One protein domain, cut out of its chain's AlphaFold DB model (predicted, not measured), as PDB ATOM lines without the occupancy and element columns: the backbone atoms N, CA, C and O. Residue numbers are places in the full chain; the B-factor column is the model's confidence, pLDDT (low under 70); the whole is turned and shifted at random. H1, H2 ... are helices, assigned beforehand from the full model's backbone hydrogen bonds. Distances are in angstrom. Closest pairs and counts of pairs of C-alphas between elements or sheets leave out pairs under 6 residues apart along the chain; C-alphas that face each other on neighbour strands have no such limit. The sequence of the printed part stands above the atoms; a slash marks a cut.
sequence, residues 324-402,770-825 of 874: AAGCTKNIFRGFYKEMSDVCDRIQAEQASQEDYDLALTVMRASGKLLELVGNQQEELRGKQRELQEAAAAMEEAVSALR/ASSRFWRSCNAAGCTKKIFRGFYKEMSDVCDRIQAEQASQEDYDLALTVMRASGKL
ATOM      1  N   ALA A 324      19.746  14.838 -10.056       96.62
ATOM      2  CA  ALA A 324      19.702  15.812  -8.964       96.62
ATOM      3  C   ALA A 324      21.093  16.372  -8.605       96.62
ATOM      4  O   ALA A 324      21.194  17.502  -8.139       96.62
ATOM      5  N   ALA A 325      22.158  15.603  -8.855       95.44
ATOM      6  CA  ALA A 325      23.551  16.036  -8.744       95.44
ATOM      7  C   ALA A 325      24.113  16.653 -10.048       95.44
ATOM      8  O   ALA A 325      25.320  16.840 -10.156       95.44
ATOM      9  N   GLY A 326      23.278  16.901 -11.068       95.62
ATOM     10  CA  GLY A 326      23.671  17.454 -12.375       95.62
ATOM     11  C   GLY A 326      24.549  16.544 -13.252       95.62
ATOM     12  O   GLY A 326      24.866  16.889 -14.389       95.62
ATOM     13  N   CYS A 327      24.934  15.368 -12.758       97.06
ATOM     14  CA  CYS A 327      26.124  14.661 -13.214       97.06
ATOM     15  C   CYS A 327      25.873  13.560 -14.260       97.06
ATOM     16  O   CYS A 327      26.809  13.124 -14.934       97.06
ATOM     17  N   THR A 328      24.612  13.156 -14.473       97.25
ATOM     18  CA  THR A 328      24.205  12.177 -15.506       97.25
ATOM     19  C   THR A 328      24.854  12.460 -16.865       97.25
ATOM     20  O   THR A 328      25.406  11.560 -17.496       97.25
ATOM     21  N   LYS A 329      24.834  13.724 -17.306       96.69
ATOM     22  CA  LYS A 329      25.339  14.137 -18.622       96.69
ATOM     23  C   LYS A 329      26.840  13.881 -18.791       96.69
ATOM     24  O   LYS A 329      27.269  13.494 -19.876       96.69
ATOM     25  N   ASN A 330      27.628  14.064 -17.734       96.69
ATOM     26  CA  ASN A 330      29.072  13.839 -17.761       96.69
ATOM     27  C   ASN A 330      29.419  12.340 -17.687       96.69
ATOM     28  O   ASN A 330      30.283  11.895 -18.443       96.69
ATOM     29  N   ILE A 331      28.676  11.538 -16.910       97.69
ATOM     30  CA  ILE A 331      28.795  10.065 -16.913       97.69
ATOM     31  C   ILE A 331      28.576   9.513 -18.334       97.69
ATOM     32  O   ILE A 331      29.405   8.760 -18.850       97.69
ATOM     33  N   PHE A 332      27.499   9.938 -19.005       98.06
ATOM     34  CA  PHE A 332      27.231   9.552 -20.393       98.06
ATOM     35  C   PHE A 332      28.284  10.089 -21.376       98.06
ATOM     36  O   PHE A 332      28.714   9.353 -22.261       98.06
ATOM     37  N   ARG A 333      28.763  11.332 -21.210       97.81
ATOM     38  CA  ARG A 333      29.848  11.908 -22.030       97.81
ATOM     39  C   ARG A 333      31.131  11.073 -21.955       97.81
ATOM     40  O   ARG A 333      31.722  10.791 -22.996       97.81
ATOM     41  N   GLY A 334      31.551  10.674 -20.753       97.50
ATOM     42  CA  GLY A 334      32.741   9.843 -20.549       97.50
ATOM     43  C   GLY A 334      32.600   8.469 -21.206       97.50
ATOM     44  O   GLY A 334      33.479   8.057 -21.963       97.50
ATOM     45  N   PHE A 335      31.445   7.822 -21.021       98.00
ATOM     46  CA  PHE A 335      31.099   6.570 -21.697       98.00
ATOM     47  C   PHE A 335      31.128   6.687 -23.232       98.00
ATOM     48  O   PHE A 335      31.701   5.830 -23.904       98.00
ATOM     49  N   TYR A 336      30.559   7.752 -23.809       98.19
ATOM     50  CA  TYR A 336      30.604   7.962 -25.261       98.19
ATOM     51  C   TYR A 336      32.019   8.182 -25.777       98.19
ATOM     52  O   TYR A 336      32.345   7.655 -26.841       98.19
ATOM     53  N   LYS A 337      32.865   8.915 -25.039       97.88
ATOM     54  CA  LYS A 337      34.269   9.091 -25.417       97.88
ATOM     55  C   LYS A 337      34.980   7.738 -25.471       97.88
ATOM     56  O   LYS A 337      35.517   7.392 -26.517       97.88
ATOM     57  N   GLU A 338      34.917   6.957 -24.394       97.62
ATOM     58  CA  GLU A 338      35.547   5.635 -24.324       97.62
ATOM     59  C   GLU A 338      35.059   4.708 -25.445       97.62
ATOM     60  O   GLU A 338      35.862   4.127 -26.178       97.62
ATOM     61  N   MET A 339      33.742   4.617 -25.642       98.00
ATOM     62  CA  MET A 339      33.175   3.787 -26.701       98.00
ATOM     63  C   MET A 339      33.512   4.300 -28.107       98.00
ATOM     64  O   MET A 339      33.545   3.489 -29.032       98.00
ATOM     65  N   SER A 340      33.749   5.604 -28.305       98.00
ATOM     66  CA  SER A 340      34.251   6.158 -29.575       98.00
ATOM     67  C   SER A 340      35.717   5.804 -29.786       98.00
ATOM     68  O   SER A 340      36.060   5.297 -30.849       98.00
ATOM     69  N   ASP A 341      36.560   5.963 -28.762       98.38
ATOM     70  CA  ASP A 341      37.973   5.581 -28.820       98.38
ATOM     71  C   ASP A 341      38.112   4.079 -29.176       98.38
ATOM     72  O   ASP A 341      38.974   3.703 -29.971       98.38
ATOM     73  N   VAL A 342      37.238   3.216 -28.632       98.31
ATOM     74  CA  VAL A 342      37.121   1.788 -29.001       98.31
ATOM     75  C   VAL A 342      36.648   1.614 -30.451       98.31
ATOM     76  O   VAL A 342      37.253   0.854 -31.207       98.31
ATOM     77  N   CYS A 343      35.594   2.321 -30.874       98.31
ATOM     78  CA  CYS A 343      35.067   2.259 -32.244       98.31
ATOM     79  C   CYS A 343      36.119   2.651 -33.293       98.31
ATOM     80  O   CYS A 343      36.205   2.031 -34.358       98.31
ATOM     81  N   ASP A 344      36.928   3.671 -33.020       98.44
ATOM     82  CA  ASP A 344      37.965   4.148 -33.932       98.44
ATOM     83  C   ASP A 344      39.187   3.212 -33.946       98.44
ATOM     84  O   ASP A 344      39.677   2.896 -35.032       98.44
ATOM     85  N   ARG A 345      39.590   2.626 -32.803       98.56
ATOM     86  CA  ARG A 345      40.572   1.518 -32.785       98.56
ATOM     87  C   ARG A 345      40.096   0.299 -33.581       98.56
ATOM     88  O   ARG A 345      40.894  -0.301 -34.302       98.56
ATOM     89  N   ILE A 346      38.810  -0.055 -33.493       98.38
ATOM     90  CA  ILE A 346      38.219  -1.158 -34.269       98.38
ATOM     91  C   ILE A 346      38.239  -0.833 -35.768       98.38
ATOM     92  O   ILE A 346      38.703  -1.661 -36.548       98.38
ATOM     93  N   GLN A 347      37.793   0.360 -36.183       97.88
ATOM     94  CA  GLN A 347      37.822   0.785 -37.595       97.88
ATOM     95  C   GLN A 347      39.249   0.833 -38.172       97.88
ATOM     96  O   GLN A 347      39.434   0.522 -39.344       97.88
ATOM     97  N   ALA A 348      40.246   1.203 -37.364       97.94
ATOM     98  CA  ALA A 348      41.655   1.269 -37.759       97.94
ATOM     99  C   ALA A 348      42.397  -0.086 -37.695       97.94
ATOM    100  O   ALA A 348      43.615  -0.120 -37.865       97.94
ATOM    101  N   GLU A 349      41.681  -1.178 -37.395       96.88
ATOM    102  CA  GLU A 349      42.178  -2.550 -37.160       96.88
ATOM    103  C   GLU A 349      43.230  -2.700 -36.038       96.88
ATOM    104  O   GLU A 349      43.818  -3.768 -35.861       96.88
ATOM    105  N   GLN A 350      43.406  -1.654 -35.226       98.00
ATOM    106  CA  GLN A 350      44.373  -1.551 -34.122       98.00
ATOM    107  C   GLN A 350      43.790  -1.950 -32.756       98.00
ATOM    108  O   GLN A 350      44.512  -1.979 -31.762       98.00
ATOM    109  N   ALA A 351      42.494  -2.264 -32.697       97.75
ATOM    110  CA  ALA A 351      41.818  -2.745 -31.496       97.75
ATOM    111  C   ALA A 351      42.438  -4.032 -30.927       97.75
ATOM    112  O   ALA A 351      42.749  -4.979 -31.661       97.75
ATOM    113  N   SER A 352      42.559  -4.072 -29.599       97.94
ATOM    114  CA  SER A 352      42.961  -5.262 -28.845       97.94
ATOM    115  C   SER A 352      41.852  -6.326 -28.838       97.94
ATOM    116  O   SER A 352      40.703  -6.060 -29.191       97.94
ATOM    117  N   GLN A 353      42.162  -7.555 -28.407       97.44
ATOM    118  CA  GLN A 353      41.113  -8.569 -28.202       97.44
ATOM    119  C   GLN A 353      40.092  -8.114 -27.142       97.44
ATOM    120  O   GLN A 353      38.894  -8.324 -27.324       97.44
ATOM    121  N   GLU A 354      40.556  -7.402 -26.112       97.19
ATOM    122  CA  GLU A 354      39.719  -6.799 -25.072       97.19
ATOM    123  C   GLU A 354      38.791  -5.718 -25.648       97.19
ATOM    124  O   GLU A 354      37.609  -5.738 -25.334       97.19
ATOM    125  N   ASP A 355      39.261  -4.854 -26.557       98.25
ATOM    126  CA  ASP A 355      38.422  -3.859 -27.253       98.25
ATOM    127  C   ASP A 355      37.280  -4.524 -28.041       98.25
ATOM    128  O   ASP A 355      36.130  -4.080 -27.989       98.25
ATOM    129  N   TYR A 356      37.580  -5.606 -28.771       98.06
ATOM    130  CA  TYR A 356      36.578  -6.345 -29.543       98.06
ATOM    131  C   TYR A 356      35.536  -7.027 -28.638       98.06
ATOM    132  O   TYR A 356      34.345  -7.027 -28.970       98.06
ATOM    133  N   ASP A 357      35.966  -7.615 -27.515       97.88
ATOM    134  CA  ASP A 357      35.089  -8.276 -26.542       97.88
ATOM    135  C   ASP A 357      34.264  -7.268 -25.723       97.88
ATOM    136  O   ASP A 357      33.065  -7.480 -25.529       97.88
ATOM    137  N   LEU A 358      34.861  -6.141 -25.326       97.88
ATOM    138  CA  LEU A 358      34.213  -4.991 -24.689       97.88
ATOM    139  C   LEU A 358      33.100  -4.438 -25.584       97.88
ATOM    140  O   LEU A 358      31.935  -4.414 -25.182       97.88
ATOM    141  N   ALA A 359      33.429  -4.086 -26.831       98.12
ATOM    142  CA  ALA A 359      32.458  -3.585 -27.797       98.12
ATOM    143  C   ALA A 359      31.309  -4.573 -28.032       98.12
ATOM    144  O   ALA A 359      30.144  -4.177 -28.057       98.12
ATOM    145  N   LEU A 360      31.605  -5.872 -28.168       97.88
ATOM    146  CA  LEU A 360      30.563  -6.878 -28.376       97.88
ATOM    147  C   LEU A 360      29.690  -7.079 -27.126       97.88
ATOM    148  O   LEU A 360      28.489  -7.320 -27.253       97.88
ATOM    149  N   THR A 361      30.266  -6.963 -25.929       98.12
ATOM    150  CA  THR A 361      29.555  -7.107 -24.651       98.12
ATOM    151  C   THR A 361      28.634  -5.916 -24.390       98.12
ATOM    152  O   THR A 361      27.459  -6.122 -24.090       98.12
ATOM    153  N   VAL A 362      29.109  -4.688 -24.614       98.25
ATOM    154  CA  VAL A 362      28.309  -3.451 -24.533       98.25
ATOM    155  C   VAL A 362      27.141  -3.471 -25.528       98.25
ATOM    156  O   VAL A 362      26.000  -3.217 -25.148       98.25
ATOM    157  N   MET A 363      27.384  -3.866 -26.783       97.56
ATOM    158  CA  MET A 363      26.332  -3.954 -27.810       97.56
ATOM    159  C   MET A 363      25.297  -5.052 -27.511       97.56
ATOM    160  O   MET A 363      24.115  -4.899 -27.819       97.56
ATOM    161  N   ARG A 364      25.710  -6.168 -26.892       96.94
ATOM    162  CA  ARG A 364      24.783  -7.202 -26.396       96.94
ATOM    163  C   ARG A 364      23.968  -6.710 -25.202       96.94
ATOM    164  O   ARG A 364      22.782  -7.015 -25.127       96.94
ATOM    165  N   ALA A 365      24.579  -5.940 -24.305       97.75
ATOM    166  CA  ALA A 365      23.922  -5.368 -23.132       97.75
ATOM    167  C   ALA A 365      22.859  -4.310 -23.474       97.75
ATOM    168  O   ALA A 365      21.945  -4.117 -22.678       97.75
ATOM    169  N   SER A 366      22.927  -3.677 -24.656       97.19
ATOM    170  CA  SER A 366      21.845  -2.810 -25.160       97.19
ATOM    171  C   SER A 366      20.634  -3.596 -25.690       97.19
ATOM    172  O   SER A 366      19.580  -3.029 -25.950       97.19
ATOM    173  N   GLY A 367      20.769  -4.910 -25.904       96.38
ATOM    174  CA  GLY A 367      19.754  -5.748 -26.549       96.38
ATOM    175  C   GLY A 367      19.621  -5.539 -28.066       96.38
ATOM    176  O   GLY A 367      19.136  -6.437 -28.755       96.38
ATOM    177  N   LYS A 368      20.100  -4.417 -28.625       95.25
ATOM    178  CA  LYS A 368      19.895  -4.059 -30.038       95.25
ATOM    179  C   LYS A 368      20.915  -4.584 -31.033       95.25
ATOM    180  O   LYS A 368      20.677  -4.434 -32.227       95.25
ATOM    181  N   LEU A 369      22.011  -5.228 -30.621       95.75
ATOM    182  CA  LEU A 369      23.021  -5.730 -31.572       95.75
ATOM    183  C   LEU A 369      22.414  -6.541 -32.736       95.75
ATOM    184  O   LEU A 369      22.824  -6.363 -33.879       95.75
ATOM    185  N   LEU A 370      21.426  -7.402 -32.461       96.12
ATOM    186  CA  LEU A 370      20.757  -8.201 -33.496       96.12
ATOM    187  C   LEU A 370      19.899  -7.349 -34.446       96.12
ATOM    188  O   LEU A 370      19.889  -7.609 -35.645       96.12
ATOM    189  N   GLU A 371      19.230  -6.315 -33.934       96.88
ATOM    190  CA  GLU A 371      18.440  -5.362 -34.722       96.88
ATOM    191  C   GLU A 371      19.355  -4.490 -35.598       96.88
ATOM    192  O   GLU A 371      19.157  -4.391 -36.805       96.88
ATOM    193  N   LEU A 372      20.433  -3.944 -35.024       96.25
ATOM    194  CA  LEU A 372      21.429  -3.135 -35.733       96.25
ATOM    195  C   LEU A 372      22.133  -3.925 -36.850       96.25
ATOM    196  O   LEU A 372      22.301  -3.410 -37.957       96.25
ATOM    197  N   VAL A 373      22.518  -5.179 -36.586       96.06
ATOM    198  CA  VAL A 373      23.130  -6.065 -37.591       96.06
ATOM    199  C   VAL A 373      22.102  -6.515 -38.635       96.06
ATOM    200  O   VAL A 373      22.431  -6.534 -39.819       96.06
ATOM    201  N   GLY A 374      20.863  -6.819 -38.237       96.50
ATOM    202  CA  GLY A 374      19.775  -7.181 -39.152       96.50
ATOM    203  C   GLY A 374      19.443  -6.058 -40.136       96.50
ATOM    204  O   GLY A 374      19.476  -6.274 -41.348       96.50
ATOM    205  N   ASN A 375      19.254  -4.836 -39.631       94.62
ATOM    206  CA  ASN A 375      19.007  -3.639 -40.439       94.62
ATOM    207  C   ASN A 375      20.157  -3.378 -41.431       94.62
ATOM    208  O   ASN A 375      19.927  -2.993 -42.577       94.62
ATOM    209  N   GLN A 376      21.409  -3.626 -41.026       95.75
ATOM    210  CA  GLN A 376      22.565  -3.525 -41.924       95.75
ATOM    211  C   GLN A 376      22.646  -4.659 -42.953       95.75
ATOM    212  O   GLN A 376      23.039  -4.414 -44.095       95.75
ATOM    213  N   GLN A 377      22.239  -5.879 -42.600       95.69
ATOM    214  CA  GLN A 377      22.139  -6.984 -43.552       95.69
ATOM    215  C   GLN A 377      21.051  -6.722 -44.607       95.69
ATOM    216  O   GLN A 377      21.247  -7.050 -45.777       95.69
ATOM    217  N   GLU A 378      19.926  -6.117 -44.221       95.88
ATOM    218  CA  GLU A 378      18.871  -5.714 -45.155       95.88
ATOM    219  C   GLU A 378      19.320  -4.565 -46.071       95.88
ATOM    220  O   GLU A 378      19.173  -4.681 -47.288       95.88
ATOM    221  N   GLU A 379      19.962  -3.518 -45.539       95.12
ATOM    222  CA  GLU A 379      20.491  -2.406 -46.350       95.12
ATOM    223  C   GLU A 379      21.502  -2.894 -47.410       95.12
ATOM    224  O   GLU A 379      21.458  -2.474 -48.569       95.12
ATOM    225  N   LEU A 380      22.393  -3.821 -47.036       94.00
ATOM    226  CA  LEU A 380      23.361  -4.424 -47.957       94.00
ATOM    227  C   LEU A 380      22.682  -5.321 -49.008       94.00
ATOM    228  O   LEU A 380      23.056  -5.270 -50.181       94.00
ATOM    229  N   ARG A 381      21.650  -6.090 -48.633       95.94
ATOM    230  CA  ARG A 381      20.841  -6.891 -49.574       95.94
ATOM    231  C   ARG A 381      20.041  -6.022 -50.549       95.94
ATOM    232  O   ARG A 381      19.911  -6.396 -51.714       95.94
ATOM    233  N   GLY A 382      19.539  -4.869 -50.104       96.19
ATOM    234  CA  GLY A 382      18.912  -3.863 -50.967       96.19
ATOM    235  C   GLY A 382      19.887  -3.368 -52.034       96.19
ATOM    236  O   GLY A 382      19.637  -3.529 -53.226       96.19
ATOM    237  N   LYS A 383      21.066  -2.904 -51.610       95.31
ATOM    238  CA  LYS A 383      22.125  -2.420 -52.512       95.31
ATOM    239  C   LYS A 383      22.658  -3.490 -53.464       95.31
ATOM    240  O   LYS A 383      22.952  -3.195 -54.619       95.31
ATOM    241  N   GLN A 384      22.736  -4.747 -53.027       96.00
ATOM    242  CA  GLN A 384      23.084  -5.861 -53.911       96.00
ATOM    243  C   GLN A 384      22.033  -6.064 -55.018       96.00
ATOM    244  O   GLN A 384      22.407  -6.305 -56.166       96.00
ATOM    245  N   ARG A 385      20.737  -5.919 -54.703       97.31
ATOM    246  CA  ARG A 385      19.643  -5.988 -55.686       97.31
ATOM    247  C   ARG A 385      19.695  -4.818 -56.673       97.31
ATOM    248  O   ARG A 385      19.609  -5.048 -57.873       97.31
ATOM    249  N   GLU A 386      19.897  -3.595 -56.185       97.25
ATOM    250  CA  GLU A 386      20.048  -2.388 -57.018       97.25
ATOM    251  C   GLU A 386      21.219  -2.520 -58.006       97.25
ATOM    252  O   GLU A 386      21.082  -2.206 -59.189       97.25
ATOM    253  N   LEU A 387      22.363  -3.047 -57.552       97.50
ATOM    254  CA  LEU A 387      23.523  -3.310 -58.410       97.50
ATOM    255  C   LEU A 387      23.258  -4.418 -59.441       97.50
ATOM    256  O   LEU A 387      23.730  -4.313 -60.573       97.50
ATOM    257  N   GLN A 388      22.492  -5.456 -59.089       97.69
ATOM    258  CA  GLN A 388      22.073  -6.503 -60.030       97.69
ATOM    259  C   GLN A 388      21.099  -5.968 -61.092       97.69
ATOM    260  O   GLN A 388      21.250  -6.290 -62.270       97.69
ATOM    261  N   GLU A 389      20.146  -5.116 -60.709       97.81
ATOM    262  CA  GLU A 389      19.214  -4.460 -61.633       97.81
ATOM    263  C   GLU A 389      19.951  -3.501 -62.583       97.81
ATOM    264  O   GLU A 389      19.761  -3.557 -63.800       97.81
ATOM    265  N   ALA A 390      20.880  -2.694 -62.057       95.88
ATOM    266  CA  ALA A 390      21.733  -1.822 -62.863       95.88
ATOM    267  C   ALA A 390      22.631  -2.610 -63.838       95.88
ATOM    268  O   ALA A 390      22.786  -2.208 -64.993       95.88
ATOM    269  N   ALA A 391      23.192  -3.748 -63.414       97.50
ATOM    270  CA  ALA A 391      23.978  -4.625 -64.282       97.50
ATOM    271  C   ALA A 391      23.122  -5.252 -65.398       97.50
ATOM    272  O   ALA A 391      23.540  -5.262 -66.557       97.50
ATOM    273  N   ALA A 392      21.906  -5.709 -65.082       97.44
ATOM    274  CA  ALA A 392      20.971  -6.246 -66.071       97.44
ATOM    275  C   ALA A 392      20.556  -5.186 -67.110       97.44
ATOM    276  O   ALA A 392      20.575  -5.464 -68.310       97.44
ATOM    277  N   ALA A 393      20.265  -3.957 -66.674       97.12
ATOM    278  CA  ALA A 393      19.955  -2.839 -67.566       97.12
ATOM    279  C   ALA A 393      21.141  -2.456 -68.476       97.12
ATOM    280  O   ALA A 393      20.946  -2.083 -69.636       97.12
ATOM    281  N   MET A 394      22.381  -2.582 -67.986       96.62
ATOM    282  CA  MET A 394      23.587  -2.371 -68.793       96.62
ATOM    283  C   MET A 394      23.787  -3.474 -69.843       96.62
ATOM    284  O   MET A 394      24.085  -3.150 -70.993       96.62
ATOM    285  N   GLU A 395      23.573  -4.751 -69.511       97.62
ATOM    286  CA  GLU A 395      23.614  -5.841 -70.502       97.62
ATOM    287  C   GLU A 395      22.472  -5.750 -71.528       97.62
ATOM    288  O   GLU A 395      22.687  -6.038 -72.709       97.62
ATOM    289  N   GLU A 396      21.280  -5.276 -71.144       97.62
ATOM    290  CA  GLU A 396      20.215  -4.969 -72.107       97.62
ATOM    291  C   GLU A 396      20.644  -3.850 -73.070       97.62
ATOM    292  O   GLU A 396      20.483  -3.992 -74.286       97.62
ATOM    293  N   ALA A 397      21.242  -2.770 -72.555       94.62
ATOM    294  CA  ALA A 397      21.727  -1.653 -73.364       94.62
ATOM    295  C   ALA A 397      22.859  -2.068 -74.324       94.62
ATOM    296  O   ALA A 397      22.822  -1.719 -75.504       94.62
ATOM    297  N   VAL A 398      23.827  -2.867 -73.863       96.19
ATOM    298  CA  VAL A 398      24.884  -3.436 -74.720       96.19
ATOM    299  C   VAL A 398      24.284  -4.378 -75.769       96.19
ATOM    300  O   VAL A 398      24.659  -4.327 -76.940       96.19
ATOM    301  N   SER A 399      23.297  -5.193 -75.394       96.25
ATOM    302  CA  SER A 399      22.582  -6.073 -76.325       96.25
ATOM    303  C   SER A 399      21.720  -5.308 -77.336       96.25
ATOM    304  O   SER A 399      21.479  -5.815 -78.429       96.25
ATOM    305  N   ALA A 400      21.253  -4.102 -77.002       95.50
ATOM    306  CA  ALA A 400      20.583  -3.206 -77.941       95.50
ATOM    307  C   ALA A 400      21.570  -2.594 -78.942       95.50
ATOM    308  O   ALA A 400      21.286  -2.611 -80.135       95.50
ATOM    309  N   LEU A 401      22.748  -2.155 -78.485       94.88
ATOM    310  CA  LEU A 401      23.800  -1.635 -79.366       94.88
ATOM    311  C   LEU A 401      24.269  -2.682 -80.387       94.88
ATOM    312  O   LEU A 401      24.331  -2.363 -81.568       94.88
ATOM    313  N   ARG A 402      24.487  -3.942 -79.970       95.25
ATOM    314  CA  ARG A 402      24.805  -5.053 -80.897       95.25
ATOM    315  C   ARG A 402      23.722  -5.245 -81.967       95.25
ATOM    316  O   ARG A 402      24.034  -5.403 -83.138       95.25
ATOM    317  N   ALA A 770      36.109 -14.978 -31.274       94.81
ATOM    318  CA  ALA A 770      34.816 -14.818 -31.942       94.81
ATOM    319  C   ALA A 770      34.525 -13.337 -32.252       94.81
ATOM    320  O   ALA A 770      34.183 -12.997 -33.385       94.81
ATOM    321  N   SER A 771      34.732 -12.455 -31.274       97.00
ATOM    322  CA  SER A 771      34.410 -11.025 -31.362       97.00
ATOM    323  C   SER A 771      35.301 -10.274 -32.350       97.00
ATOM    324  O   SER A 771      34.809  -9.475 -33.141       97.00
ATOM    325  N   SER A 772      36.597 -10.587 -32.385       97.56
ATOM    326  CA  SER A 772      37.542 -10.025 -33.357       97.56
ATOM    327  C   SER A 772      37.238 -10.470 -34.791       97.56
ATOM    328  O   SER A 772      37.302  -9.653 -35.707       97.56
ATOM    329  N   ARG A 773      36.814 -11.725 -35.005       97.50
ATOM    330  CA  ARG A 773      36.301 -12.185 -36.313       97.50
ATOM    331  C   ARG A 773      35.005 -11.478 -36.715       97.50
ATOM    332  O   ARG A 773      34.874 -11.101 -37.876       97.50
ATOM    333  N   PHE A 774      34.078 -11.269 -35.778       97.69
ATOM    334  CA  PHE A 774      32.845 -10.512 -36.022       97.69
ATOM    335  C   PHE A 774      33.149  -9.073 -36.462       97.69
ATOM    336  O   PHE A 774      32.771  -8.681 -37.563       97.69
ATOM    337  N   TRP A 775      33.901  -8.310 -35.664       97.94
ATOM    338  CA  TRP A 775      34.177  -6.904 -35.964       97.94
ATOM    339  C   TRP A 775      35.041  -6.704 -37.218       97.94
ATOM    340  O   TRP A 775      34.767  -5.789 -37.988       97.94
ATOM    341  N   ARG A 776      36.009  -7.588 -37.502       97.69
ATOM    342  CA  ARG A 776      36.754  -7.560 -38.779       97.69
ATOM    343  C   ARG A 776      35.860  -7.861 -39.986       97.69
ATOM    344  O   ARG A 776      36.015  -7.229 -41.026       97.69
ATOM    345  N   SER A 777      34.878  -8.754 -39.845       97.44
ATOM    346  CA  SER A 777      33.854  -8.969 -40.879       97.44
ATOM    347  C   SER A 777      32.996  -7.712 -41.088       97.44
ATOM    348  O   SER A 777      32.777  -7.288 -42.222       97.44
ATOM    349  N   CYS A 778      32.591  -7.037 -40.005       97.44
ATOM    350  CA  CYS A 778      31.872  -5.761 -40.077       97.44
ATOM    351  C   CYS A 778      32.708  -4.615 -40.682       97.44
ATOM    352  O   CYS A 778      32.144  -3.762 -41.373       97.44
ATOM    353  N   ASN A 779      34.031  -4.603 -40.478       96.75
ATOM    354  CA  ASN A 779      34.948  -3.666 -41.133       96.75
ATOM    355  C   ASN A 779      35.022  -3.936 -42.639       96.75
ATOM    356  O   ASN A 779      34.807  -3.021 -43.431       96.75
ATOM    357  N   ALA A 780      35.249  -5.192 -43.038       97.00
ATOM    358  CA  ALA A 780      35.306  -5.601 -44.442       97.00
ATOM    359  C   ALA A 780      33.981  -5.350 -45.191       97.00
ATOM    360  O   ALA A 780      33.988  -4.999 -46.368       97.00
ATOM    361  N   ALA A 781      32.841  -5.466 -44.500       95.56
ATOM    362  CA  ALA A 781      31.516  -5.108 -45.010       95.56
ATOM    363  C   ALA A 781      31.191  -3.597 -44.931       95.56
ATOM    364  O   ALA A 781      30.104  -3.180 -45.334       95.56
ATOM    365  N   GLY A 782      32.084  -2.769 -44.375       96.00
ATOM    366  CA  GLY A 782      31.891  -1.324 -44.206       96.00
ATOM    367  C   GLY A 782      30.768  -0.920 -43.239       96.00
ATOM    368  O   GLY A 782      30.349   0.240 -43.238       96.00
ATOM    369  N   CYS A 783      30.247  -1.845 -42.423       97.19
ATOM    370  CA  CYS A 783      29.061  -1.619 -41.592       97.19
ATOM    371  C   CYS A 783      29.367  -1.260 -40.126       97.19
ATOM    372  O   CYS A 783      28.504  -0.664 -39.478       97.19
ATOM    373  N   THR A 784      30.584  -1.508 -39.613       97.56
ATOM    374  CA  THR A 784      30.994  -1.189 -38.222       97.56
ATOM    375  C   THR A 784      30.569   0.218 -37.790       97.56
ATOM    376  O   THR A 784      29.820   0.374 -36.825       97.56
ATOM    377  N   LYS A 785      30.957   1.253 -38.550       97.00
ATOM    378  CA  LYS A 785      30.666   2.663 -38.224       97.00
ATOM    379  C   LYS A 785      29.161   2.966 -38.132       97.00
ATOM    380  O   LYS A 785      28.761   3.890 -37.429       97.00
ATOM    381  N   LYS A 786      28.315   2.206 -38.835       97.19
ATOM    382  CA  LYS A 786      26.853   2.358 -38.794       97.19
ATOM    383  C   LYS A 786      26.219   1.621 -37.618       97.19
ATOM    384  O   LYS A 786      25.309   2.175 -37.013       97.19
ATOM    385  N   ILE A 787      26.719   0.432 -37.267       97.75
ATOM    386  CA  ILE A 787      26.304  -0.296 -36.054       97.75
ATOM    387  C   ILE A 787      26.557   0.594 -34.829       97.75
ATOM    388  O   ILE A 787      25.630   0.879 -34.074       97.75
ATOM    389  N   PHE A 788      27.772   1.138 -34.707       98.19
ATOM    390  CA  PHE A 788      28.114   2.087 -33.645       98.19
ATOM    391  C   PHE A 788      27.272   3.372 -33.693       98.19
ATOM    392  O   PHE A 788      26.749   3.782 -32.663       98.19
ATOM    393  N   ARG A 789      27.044   3.976 -34.872       97.94
ATOM    394  CA  ARG A 789      26.151   5.147 -35.009       97.94
ATOM    395  C   ARG A 789      24.730   4.870 -34.505       97.94
ATOM    396  O   ARG A 789      24.164   5.725 -33.830       97.94
ATOM    397  N   GLY A 790      24.155   3.714 -34.839       97.69
ATOM    398  CA  GLY A 790      22.817   3.328 -34.384       97.69
ATOM    399  C   GLY A 790      22.757   3.158 -32.866       97.69
ATOM    400  O   GLY A 790      21.871   3.718 -32.226       97.69
ATOM    401  N   PHE A 791      23.757   2.485 -32.292       98.06
ATOM    402  CA  PHE A 791      23.918   2.338 -30.845       98.06
ATOM    403  C   PHE A 791      24.067   3.686 -30.116       98.06
ATOM    404  O   PHE A 791      23.362   3.930 -29.139       98.06
ATOM    405  N   TYR A 792      24.919   4.600 -30.599       98.25
ATOM    406  CA  TYR A 792      25.048   5.930 -29.987       98.25
ATOM    407  C   TYR A 792      23.745   6.728 -30.055       98.25
ATOM    408  O   TYR A 792      23.433   7.439 -29.104       98.25
ATOM    409  N   LYS A 793      22.972   6.607 -31.145       97.94
ATOM    410  CA  LYS A 793      21.670   7.274 -31.242       97.94
ATOM    411  C   LYS A 793      20.700   6.735 -30.188       97.94
ATOM    412  O   LYS A 793      20.137   7.534 -29.452       97.94
ATOM    413  N   GLU A 794      20.555   5.412 -30.074       97.38
ATOM    414  CA  GLU A 794      19.717   4.787 -29.039       97.38
ATOM    415  C   GLU A 794      20.120   5.252 -27.635       97.38
ATOM    416  O   GLU A 794      19.277   5.723 -26.871       97.38
ATOM    417  N   MET A 795      21.409   5.161 -27.303       97.88
ATOM    418  CA  MET A 795      21.893   5.546 -25.981       97.88
ATOM    419  C   MET A 795      21.720   7.048 -25.719       97.88
ATOM    420  O   MET A 795      21.424   7.420 -24.583       97.88
ATOM    421  N   SER A 796      21.834   7.910 -26.741       97.94
ATOM    422  CA  SER A 796      21.519   9.339 -26.615       97.94
ATOM    423  C   SER A 796      20.034   9.541 -26.343       97.94
ATOM    424  O   SER A 796      19.694  10.194 -25.364       97.94
ATOM    425  N   ASP A 797      19.153   8.900 -27.119       98.25
ATOM    426  CA  ASP A 797      17.705   8.976 -26.909       98.25
ATOM    427  C   ASP A 797      17.332   8.534 -25.471       98.25
ATOM    428  O   ASP A 797      16.438   9.116 -24.854       98.25
ATOM    429  N   VAL A 798      18.010   7.512 -24.925       98.19
ATOM    430  CA  VAL A 798      17.881   7.057 -23.524       98.19
ATOM    431  C   VAL A 798      18.417   8.107 -22.541       98.19
ATOM    432  O   VAL A 798      17.728   8.450 -21.582       98.19
ATOM    433  N   CYS A 799      19.612   8.654 -22.774       98.25
ATOM    434  CA  CYS A 799      20.230   9.697 -21.949       98.25
ATOM    435  C   CYS A 799      19.359  10.960 -21.865       98.25
ATOM    436  O   CYS A 799      19.221  11.563 -20.798       98.25
ATOM    437  N   ASP A 800      18.742  11.359 -22.972       98.44
ATOM    438  CA  ASP A 800      17.869  12.528 -23.053       98.44
ATOM    439  C   ASP A 800      16.528  12.269 -22.348       98.44
ATOM    440  O   ASP A 800      16.073  13.117 -21.576       98.44
ATOM    441  N   ARG A 801      15.948  11.061 -22.475       98.50
ATOM    442  CA  ARG A 801      14.800  10.633 -21.648       98.50
ATOM    443  C   ARG A 801      15.126  10.632 -20.152       98.50
ATOM    444  O   ARG A 801      14.286  11.054 -19.358       98.50
ATOM    445  N   ILE A 802      16.319  10.177 -19.759       98.25
ATOM    446  CA  ILE A 802      16.763  10.166 -18.357       98.25
ATOM    447  C   ILE A 802      16.907  11.598 -17.834       98.25
ATOM    448  O   ILE A 802      16.314  11.913 -16.805       98.25
ATOM    449  N   GLN A 803      17.628  12.477 -18.539       97.75
ATOM    450  CA  GLN A 803      17.808  13.882 -18.139       97.75
ATOM    451  C   GLN A 803      16.473  14.639 -18.037       97.75
ATOM    452  O   GLN A 803      16.306  15.456 -17.138       97.75
ATOM    453  N   ALA A 804      15.512  14.353 -18.920       97.75
ATOM    454  CA  ALA A 804      14.191  14.984 -18.931       97.75
ATOM    455  C   ALA A 804      13.166  14.335 -17.969       97.75
ATOM    456  O   ALA A 804      11.968  14.600 -18.090       97.75
ATOM    457  N   GLU A 805      13.621  13.446 -17.074       96.50
ATOM    458  CA  GLU A 805      12.848  12.625 -16.116       96.50
ATOM    459  C   GLU A 805      11.711  11.768 -16.719       96.50
ATOM    460  O   GLU A 805      10.896  11.188 -15.999       96.50
ATOM    461  N   GLN A 806      11.690  11.627 -18.046       97.62
ATOM    462  CA  GLN A 806      10.674  10.912 -18.829       97.62
ATOM    463  C   GLN A 806      11.061   9.460 -19.153       97.62
ATOM    464  O   GLN A 806      10.278   8.734 -19.765       97.62
ATOM    465  N   ALA A 807      12.252   9.025 -18.741       97.56
ATOM    466  CA  ALA A 807      12.706   7.647 -18.863       97.56
ATOM    467  C   ALA A 807      11.791   6.656 -18.125       97.56
ATOM    468  O   ALA A 807      11.394   6.859 -16.971       97.56
ATOM    469  N   SER A 808      11.500   5.553 -18.810       97.75
ATOM    470  CA  SER A 808      10.828   4.377 -18.263       97.75
ATOM    471  C   SER A 808      11.740   3.602 -17.302       97.75
ATOM    472  O   SER A 808      12.952   3.816 -17.257       97.75
ATOM    473  N   GLN A 809      11.184   2.657 -16.536       97.31
ATOM    474  CA  GLN A 809      12.011   1.766 -15.710       97.31
ATOM    475  C   GLN A 809      12.979   0.934 -16.572       97.31
ATOM    476  O   GLN A 809      14.140   0.774 -16.204       97.31
ATOM    477  N   GLU A 810      12.529   0.508 -17.755       96.81
ATOM    478  CA  GLU A 810      13.346  -0.202 -18.741       96.81
ATOM    479  C   GLU A 810      14.515   0.661 -19.240       96.81
ATOM    480  O   GLU A 810      15.633   0.164 -19.296       96.81
ATOM    481  N   ASP A 811      14.315   1.962 -19.491       98.06
ATOM    482  CA  ASP A 811      15.396   2.895 -19.860       98.06
ATOM    483  C   ASP A 811      16.474   3.010 -18.767       98.06
ATOM    484  O   ASP A 811      17.672   2.976 -19.058       98.06
ATOM    485  N   TYR A 812      16.063   3.130 -17.498       98.00
ATOM    486  CA  TYR A 812      16.992   3.221 -16.367       98.00
ATOM    487  C   TYR A 812      17.797   1.923 -16.177       98.00
ATOM    488  O   TYR A 812      18.999   1.982 -15.897       98.00
ATOM    489  N   ASP A 813      17.151   0.762 -16.318       97.75
ATOM    490  CA  ASP A 813      17.794  -0.552 -16.212       97.75
ATOM    491  C   ASP A 813      18.694  -0.858 -17.420       97.75
ATOM    492  O   ASP A 813      19.807  -1.357 -17.233       97.75
ATOM    493  N   LEU A 814      18.274  -0.492 -18.635       97.75
ATOM    494  CA  LEU A 814      19.054  -0.575 -19.874       97.75
ATOM    495  C   LEU A 814      20.333   0.258 -19.766       97.75
ATOM    496  O   LEU A 814      21.432  -0.280 -19.902       97.75
ATOM    497  N   ALA A 815      20.207   1.548 -19.433       98.06
ATOM    498  CA  ALA A 815      21.347   2.440 -19.253       98.06
ATOM    499  C   ALA A 815      22.330   1.906 -18.203       98.06
ATOM    500  O   ALA A 815      23.536   1.868 -18.441       98.06
ATOM    501  N   LEU A 816      21.831   1.434 -17.055       97.69
ATOM    502  CA  LEU A 816      22.701   0.921 -15.998       97.69
ATOM    503  C   LEU A 816      23.346  -0.427 -16.365       97.69
ATOM    504  O   LEU A 816      24.461  -0.712 -15.929       97.69
ATOM    505  N   THR A 817      22.684  -1.246 -17.180       98.06
ATOM    506  CA  THR A 817      23.216  -2.525 -17.678       98.06
ATOM    507  C   THR A 817      24.300  -2.301 -18.731       98.06
ATOM    508  O   THR A 817      25.369  -2.899 -18.627       98.06
ATOM    509  N   VAL A 818      24.090  -1.375 -19.670       98.19
ATOM    510  CA  VAL A 818      25.087  -0.959 -20.672       98.19
ATOM    511  C   VAL A 818      26.331  -0.348 -20.011       98.19
ATOM    512  O   VAL A 818      27.450  -0.744 -20.331       98.19
ATOM    513  N   MET A 819      26.157   0.536 -19.022       97.44
ATOM    514  CA  MET A 819      27.275   1.149 -18.282       97.44
ATOM    515  C   MET A 819      28.046   0.140 -17.411       97.44
ATOM    516  O   MET A 819      29.254   0.266 -17.222       97.44
ATOM    517  N   ARG A 820      27.376  -0.892 -16.875       97.12
ATOM    518  CA  ARG A 820      28.057  -2.021 -16.209       97.12
ATOM    519  C   ARG A 820      28.804  -2.901 -17.208       97.12
ATOM    520  O   ARG A 820      29.881  -3.391 -16.885       97.12
ATOM    521  N   ALA A 821      28.254  -3.094 -18.406       97.75
ATOM    522  CA  ALA A 821      28.836  -3.927 -19.453       97.75
ATOM    523  C   ALA A 821      30.121  -3.350 -20.067       97.75
ATOM    524  O   ALA A 821      30.896  -4.119 -20.631       97.75
ATOM    525  N   SER A 822      30.391  -2.045 -19.921       97.19
ATOM    526  CA  SER A 822      31.712  -1.482 -20.239       97.19
ATOM    527  C   SER A 822      32.764  -1.709 -19.145       97.19
ATOM    528  O   SER A 822      33.926  -1.369 -19.328       97.19
ATOM    529  N   GLY A 823      32.372  -2.227 -17.973       96.25
ATOM    530  CA  GLY A 823      33.232  -2.339 -16.787       96.25
ATOM    531  C   GLY A 823      33.556  -1.003 -16.100       96.25
ATOM    532  O   GLY A 823      34.110  -1.001 -15.003       96.25
ATOM    533  N   LYS A 824      33.179   0.130 -16.706       95.06
ATOM    534  CA  LYS A 824      33.725   1.461 -16.400       95.06
ATOM    535  C   LYS A 824      32.804   2.387 -15.609       95.06
ATOM    536  O   LYS A 824      33.258   3.427 -15.142       95.06
ATOM    537  N   LEU A 825      31.553   1.995 -15.353       95.88
ATOM    538  CA  LEU A 825      30.608   2.758 -14.519       95.88
ATOM    539  C   LEU A 825      31.200   3.230 -13.176       95.88
ATOM    540  O   LEU A 825      30.941   4.357 -12.767       95.88
TER     541      LEU A 825
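What this domain is: This is residues 324 to 402 and 770 to 825 of the 874 residues of an uncharacterized protein of Dissostichus mawsoni (UniProt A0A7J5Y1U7). A compact helical body has one long arm: H1 and H5 pack side by side, H2 and H6 cross over them as a second layer, H4 packs at one end on H2, and residues 381 to 402 of H3 stick out. The 135 printed residues hold six named helices, H1 to H6 in order, and no named strand: all helix, mostly crossed. The whole is loose, with a radius of gyration of the C-alphas of 19.6 A, and spans 75 by 35 by 20 A, the arm making the length.

How they stand to each other: Start at H1, residues 328 to 347. It touches H5, residues 784 to 803, opposite ways at a shallow tilt of 3 degrees; the closest C-alphas, Cys 343 and Phe 788, are 7.1 A apart. Next comes H2, residues 353 to 365, which touches H6, residues 809 to 821, opposite ways at a shallow tilt of 10 degrees, closest at C-alphas 362 and 821, 5.1 A. H1 touches H2 with residues 339 to 346 alone, at a steep tilt of 50 degrees, closest at C-alphas 342 and 355, 6.1 A. H3, residues 369 to 402, touches H5 with residues 369 to 376 alone, at a steep tilt of 42 degrees, closest at C-alphas 372 and 787, 5.7 A. H4, residues 770 to 780, is about perpendicular to H2 at 89 degrees and touches it, closest at C-alphas 356 and 772, 5.4 A. H3 is apart from H1, H4 and H6. In each of the six helices every O i to N i+4 pair is within hydrogen-bond range.

Where its parts are: Find C-alpha 328 at (24.205, 12.177, -15.506), where H1 begins its 28.3 A. H2 and H6 each measure 18.2 A, H4 15.5 A and H5 28.4 A. H3 runs 49.4 A to C-alpha 402 at (24.805, -5.053, -80.897).

The domain as a whole: Residues 403 to 769 are not printed; C-alphas 402 and 770 are 50.9 A apart across the cut. The links printed whole are tight. No printed residue is under pLDDT 70.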